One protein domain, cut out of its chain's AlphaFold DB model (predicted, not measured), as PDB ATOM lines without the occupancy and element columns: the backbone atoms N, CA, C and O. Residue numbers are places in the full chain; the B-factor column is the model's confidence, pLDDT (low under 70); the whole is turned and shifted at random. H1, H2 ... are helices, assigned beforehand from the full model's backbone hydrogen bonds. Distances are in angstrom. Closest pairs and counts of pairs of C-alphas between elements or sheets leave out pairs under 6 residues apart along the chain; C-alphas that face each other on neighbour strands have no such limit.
ATOM      1  N   PRO A 123      24.555  16.460 -45.375       97.50
ATOM      2  CA  PRO A 123      25.357  17.314 -44.506       97.50
ATOM      3  C   PRO A 123      24.601  17.707 -43.224       97.50
ATOM      4  O   PRO A 123      23.391  17.971 -43.285       97.50
ATOM      5  N   PRO A 124      25.270  17.800 -42.056       95.38
ATOM      6  CA  PRO A 124      24.608  18.095 -40.785       95.38
ATOM      7  C   PRO A 124      23.741  19.361 -40.818       95.38
ATOM      8  O   PRO A 124      22.626  19.345 -40.295       95.38
ATOM      9  N   ALA A 125      24.208  20.421 -41.489       95.62
ATOM     10  CA  ALA A 125      23.465  21.669 -41.664       95.62
ATOM     11  C   ALA A 125      22.156  21.464 -42.446       95.62
ATOM     12  O   ALA A 125      21.091  21.848 -41.970       95.62
ATOM     13  N   ARG A 126      22.207  20.756 -43.584       95.31
ATOM     14  CA  ARG A 126      21.011  20.410 -44.375       95.31
ATOM     15  C   ARG A 126      20.028  19.565 -43.569       95.31
ATOM     16  O   ARG A 126      18.825  19.800 -43.611       95.31
ATOM     17  N   ARG A 127      20.525  18.613 -42.776       95.12
ATOM     18  CA  ARG A 127      19.680  17.782 -41.906       95.12
ATOM     19  C   ARG A 127      19.007  18.576 -40.785       95.12
ATOM     20  O   ARG A 127      17.898  18.228 -40.385       95.12
ATOM     21  N   ARG A 128      19.684  19.584 -40.224       95.12
ATOM     22  CA  ARG A 128      19.091  20.507 -39.237       95.12
ATOM     23  C   ARG A 128      17.995  21.347 -39.883       95.12
ATOM     24  O   ARG A 128      16.864  21.255 -39.426       95.12
ATOM     25  N   ALA A 129      18.285  21.981 -41.018       95.62
ATOM     26  CA  ALA A 129      17.309  22.781 -41.756       95.62
ATOM     27  C   ALA A 129      16.029  21.992 -42.095       95.62
ATOM     28  O   ALA A 129      14.926  22.465 -41.840       95.62
ATOM     29  N   LEU A 130      16.153  20.750 -42.582       93.75
ATOM     30  CA  LEU A 130      14.989  19.898 -42.862       93.75
ATOM     31  C   LEU A 130      14.169  19.558 -41.606       93.75
ATOM     32  O   LEU A 130      12.946  19.450 -41.679       93.75
ATOM     33  N   ARG A 131      14.827  19.364 -40.456       93.38
ATOM     34  CA  ARG A 131      14.132  19.102 -39.186       93.38
ATOM     35  C   ARG A 131      13.409  20.341 -38.682       93.38
ATOM     36  O   ARG A 131      12.246  20.229 -38.321       93.38
ATOM     37  N   GLU A 132      14.051  21.498 -38.740       94.75
ATOM     38  CA  GLU A 132      13.444  22.772 -38.352       94.75
ATOM     39  C   GLU A 132      12.245  23.115 -39.240       94.75
ATOM     40  O   GLU A 132      11.190  23.482 -38.734       94.75
ATOM     41  N   GLN A 133      12.359  22.928 -40.561       92.94
ATOM     42  CA  GLN A 133      11.232  23.098 -41.486       92.94
ATOM     43  C   GLN A 133      10.062  22.174 -41.136       92.94
ATOM     44  O   GLN A 133       8.904  22.589 -41.175       92.94
ATOM     45  N   TRP A 134      10.353  20.924 -40.769       91.88
ATOM     46  CA  TRP A 134       9.333  19.973 -40.341       91.88
ATOM     47  C   TRP A 134       8.691  20.355 -39.001       91.88
ATOM     48  O   TRP A 134       7.482  20.198 -38.834       91.88
ATOM     49  N   GLU A 135       9.473  20.854 -38.045       91.25
ATOM     50  CA  GLU A 135       8.999  21.275 -36.721       91.25
ATOM     51  C   GLU A 135       8.155  22.552 -36.778       91.25
ATOM     52  O   GLU A 135       7.123  22.613 -36.111       91.25
ATOM     53  N   LYS A 136       8.532  23.509 -37.637       94.25
ATOM     54  CA  LYS A 136       7.772  24.740 -37.910       94.25
ATOM     55  C   LYS A 136       6.444  24.484 -38.630       94.25
ATOM     56  O   LYS A 136       5.587  25.363 -38.671       94.25
ATOM     57  N   LEU A 137       6.252  23.302 -39.218       93.38
ATOM     58  CA  LEU A 137       5.022  22.977 -39.929       93.38
ATOM     59  C   LEU A 137       3.845  22.838 -38.932       93.38
ATOM     60  O   LEU A 137       3.952  22.051 -37.978       93.38
ATOM     61  N   PRO A 138       2.698  23.517 -39.163       94.31
ATOM     62  CA  PRO A 138       1.501  23.365 -38.337       94.31
ATOM     63  C   PRO A 138       1.125  21.897 -38.126       94.31
ATOM     64  O   PRO A 138       1.302  21.056 -39.019       94.31
ATOM     65  N   VAL A 139       0.624  21.579 -36.932       91.62
ATOM     66  CA  VAL A 139       0.306  20.204 -36.513       91.62
ATOM     67  C   VAL A 139      -0.657  19.556 -37.513       91.62
ATOM     68  O   VAL A 139      -0.414  18.442 -37.977       91.62
ATOM     69  N   GLU A 140      -1.655  20.295 -37.980       92.06
ATOM     70  CA  GLU A 140      -2.670  19.883 -38.954       92.06
ATOM     71  C   GLU A 140      -2.040  19.515 -40.302       92.06
ATOM     72  O   GLU A 140      -2.431  18.533 -40.938       92.06
ATOM     73  N   LYS A 141      -1.030  20.274 -40.753       91.00
ATOM     74  CA  LYS A 141      -0.295  19.965 -41.989       91.00
ATOM     75  C   LYS A 141       0.539  18.694 -41.821       91.00
ATOM     76  O   LYS A 141       0.562  17.856 -42.725       91.00
ATOM     77  N   ARG A 142       1.160  18.493 -40.652       91.44
ATOM     78  CA  ARG A 142       1.885  17.250 -40.330       91.44
ATOM     79  C   ARG A 142       0.951  16.041 -40.278       91.44
ATOM     80  O   ARG A 142       1.319  14.981 -40.790       91.44
ATOM     81  N   HIS A 143      -0.244  16.182 -39.704       89.19
ATOM     82  CA  HIS A 143      -1.262  15.126 -39.693       89.19
ATOM     83  C   HIS A 143      -1.707  14.769 -41.109       89.19
ATOM     84  O   HIS A 143      -1.568  13.614 -41.506       89.19
ATOM     85  N   ARG A 144      -2.093  15.766 -41.916       92.00
ATOM     86  CA  ARG A 144      -2.474  15.554 -43.322       92.00
ATOM     87  C   ARG A 144      -1.382  14.858 -44.129       92.00
ATOM     88  O   ARG A 144      -1.672  13.927 -44.879       92.00
ATOM     89  N   PHE A 145      -0.122  15.253 -43.947       88.94
ATOM     90  CA  PHE A 145       1.003  14.586 -44.601       88.94
ATOM     91  C   PHE A 145       1.122  13.113 -44.182       88.94
ATOM     92  O   PHE A 145       1.260  12.232 -45.030       88.94
ATOM     93  N   ARG A 146       1.025  12.818 -42.878       86.75
ATOM     94  CA  ARG A 146       1.075  11.438 -42.366       86.75
ATOM     95  C   ARG A 146      -0.088  10.593 -42.870       86.75
ATOM     96  O   ARG A 146       0.122   9.423 -43.183       86.75
ATOM     97  N   ASP A 147      -1.283  11.158 -42.952       88.75
ATOM     98  CA  ASP A 147      -2.464  10.426 -43.401       88.75
ATOM     99  C   ASP A 147      -2.431  10.168 -44.907       88.75
ATOM    100  O   ASP A 147      -2.716   9.045 -45.324       88.75
ATOM    101  N   ARG A 148      -1.929  11.120 -45.706       88.94
ATOM    102  CA  ARG A 148      -1.622  10.890 -47.125       88.94
ATOM    103  C   ARG A 148      -0.638   9.733 -47.300       88.94
ATOM    104  O   ARG A 148      -0.933   8.784 -48.019       88.94
ATOM    105  N   LEU A 149       0.476   9.737 -46.561       82.62
ATOM    106  CA  LEU A 149       1.454   8.643 -46.618       82.62
ATOM    107  C   LEU A 149       0.854   7.284 -46.223       82.62
ATOM    108  O   LEU A 149       1.188   6.261 -46.823       82.62
ATOM    109  N   LYS A 150      -0.036   7.246 -45.221       81.19
ATOM    110  CA  LYS A 150      -0.743   6.012 -44.841       81.19
ATOM    111  C   LYS A 150      -1.671   5.528 -45.958       81.19
ATOM    112  O   LYS A 150      -1.704   4.325 -46.216       81.19
ATOM    113  N   GLN A 151      -2.415   6.431 -46.596       83.81
ATOM    114  CA  GLN A 151      -3.318   6.104 -47.702       83.81
ATOM    115  C   GLN A 151      -2.544   5.592 -48.919       83.81
ATOM    116  O   GLN A 151      -2.887   4.537 -49.455       83.81
ATOM    117  N   ASP A 152      -1.460   6.268 -49.299       80.38
ATOM    118  CA  ASP A 152      -0.597   5.855 -50.409       80.38
ATOM    119  C   ASP A 152       0.000   4.472 -50.160       80.38
ATOM    120  O   ASP A 152       0.005   3.618 -51.046       80.38
ATOM    121  N   ARG A 153       0.433   4.205 -48.924       73.06
ATOM    122  CA  ARG A 153       0.903   2.878 -48.519       73.06
ATOM    123  C   ARG A 153      -0.197   1.820 -48.621       73.06
ATOM    124  O   ARG A 153       0.057   0.734 -49.126       73.06
ATOM    125  N   LYS A 154      -1.427   2.122 -48.188       74.38
ATOM    126  CA  LYS A 154      -2.565   1.189 -48.300       74.38
ATOM    127  C   LYS A 154      -2.864   0.850 -49.765       74.38
ATOM    128  O   LYS A 154      -3.079  -0.317 -50.083       74.38
ATOM    129  N   LYS A 155      -2.825   1.848 -50.656       75.19
ATOM    130  CA  LYS A 155      -3.008   1.663 -52.105       75.19
ATOM    131  C   LYS A 155      -1.896   0.799 -52.710       75.19
ATOM    132  O   LYS A 155      -2.189  -0.156 -53.425       75.19
ATOM    133  N   ARG A 156      -0.632   1.084 -52.374       69.62
ATOM    134  CA  ARG A 156       0.540   0.325 -52.854       69.62
ATOM    135  C   ARG A 156       0.551  -1.121 -52.361       69.62
ATOM    136  O   ARG A 156       0.728  -2.021 -53.169       69.62
ATOM    137  N   GLY A 157       0.275  -1.355 -51.077       68.06
ATOM    138  CA  GLY A 157       0.189  -2.708 -50.521       68.06
ATOM    139  C   GLY A 157      -0.904  -3.563 -51.175       68.06
ATOM    140  O   GLY A 157      -0.709  -4.760 -51.378       68.06
ATOM    141  N   HIS A 158      -2.034  -2.958 -51.569       61.00
ATOM    142  CA  HIS A 158      -3.086  -3.661 -52.317       61.00
ATOM    143  C   HIS A 158      -2.656  -4.021 -53.744       61.00
ATOM    144  O   HIS A 158      -2.984  -5.106 -54.222       61.00
ATOM    145  N   SER A 159      -1.894  -3.143 -54.408       61.75
ATOM    146  CA  SER A 159      -1.296  -3.423 -55.722       61.75
ATOM    147  C   SER A 159      -0.288  -4.568 -55.640       61.75
ATOM    148  O   SER A 159      -0.440  -5.553 -56.353       61.75
ATOM    149  N   ASP A 160       0.662  -4.501 -54.700       66.56
ATOM    150  CA  ASP A 160       1.701  -5.525 -54.519       66.56
ATOM    151  C   ASP A 160       1.084  -6.924 -54.287       66.56
ATOM    152  O   ASP A 160       1.566  -7.930 -54.813       66.56
ATOM    153  N   LEU A 161      -0.015  -7.009 -53.522       63.19
ATOM    154  CA  LEU A 161      -0.746  -8.265 -53.303       63.19
ATOM    155  C   LEU A 161      -1.446  -8.775 -54.570       63.19
ATOM    156  O   LEU A 161      -1.456  -9.986 -54.810       63.19
ATOM    157  N   ARG A 162      -2.042  -7.886 -55.374       66.75
ATOM    158  CA  ARG A 162      -2.657  -8.251 -56.661       66.75
ATOM    159  C   ARG A 162      -1.606  -8.750 -57.648       66.75
ATOM    160  O   ARG A 162      -1.816  -9.795 -58.264       66.75
ATOM    161  N   ASP A 163      -0.472  -8.064 -57.733       71.00
ATOM    162  CA  ASP A 163       0.636  -8.417 -58.622       71.00
ATOM    163  C   ASP A 163       1.242  -9.767 -58.245       71.00
ATOM    164  O   ASP A 163       1.434 -10.623 -59.110       71.00
ATOM    165  N   ARG A 164       1.432 -10.022 -56.944       72.88
ATOM    166  CA  ARG A 164       1.886 -11.326 -56.451       72.88
ATOM    167  C   ARG A 164       0.924 -12.454 -56.824       72.88
ATOM    168  O   ARG A 164       1.360 -13.459 -57.378       72.88
ATOM    169  N   ARG A 165      -0.384 -12.286 -56.589       76.12
ATOM    170  CA  ARG A 165      -1.391 -13.296 -56.978       76.12
ATOM    171  C   ARG A 165      -1.416 -13.516 -58.490       76.12
ATOM    172  O   ARG A 165      -1.583 -14.644 -58.945       76.12
ATOM    173  N   ARG A 166      -1.251 -12.453 -59.285       75.44
ATOM    174  CA  ARG A 166      -1.169 -12.544 -60.748       75.44
ATOM    175  C   ARG A 166       0.052 -13.356 -61.182       75.44
ATOM    176  O   ARG A 166      -0.098 -14.256 -62.002       75.44
ATOM    177  N   GLN A 167       1.222 -13.083 -60.607       74.69
ATOM    178  CA  GLN A 167       2.451 -13.837 -60.873       74.69
ATOM    179  C   GLN A 167       2.322 -15.310 -60.464       74.69
ATOM    180  O   GLN A 167       2.685 -16.185 -61.245       74.69
TER     181      GLN A 167
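AT A GLANCE: This is residues 123 to 167 of the 186 residues of an uncharacterized protein of hydrothermal vent metagenome (UniProt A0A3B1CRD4). Two helices meet near their ends as an L, the shorter H1 making one arm and the much longer H2 the other, with a tight link at the corner. The printed part has 45 residues with two named helices, H1 then H2, and no named strand; its class is all helix. It is extended, with a radius of gyration of the C-alphas of 16.4 A, and flat, spanning 46 by 28 by 5 A.

IN THESE COORDINATES: H1 holds residues 124 to 136, from C-alpha 124 at (24.608, 18.095, -40.785), and is 18.3 A long. H2 holds residues 139 to 167, ending at C-alpha 167 at (2.451, -13.837, -60.873), and is 41.9 A long.

HOW THE PARTS SIT: H1 and H2 are close but not clearly touching; their closest C-alphas, those of Trp 134 and Arg 142, are 7.9 A apart. Their lines are only just about perpendicular, at 72 degrees. In H1 and H2 every O i to N i+4 pair is within hydrogen-bond range.

THE WHOLE: The two farthest C-alphas, of Ala 125 and Arg 166, are 46.3 A apart. The printed part has no cut. Mean pLDDT of the printed part is 84.2; residues 156 to 162 are under 70.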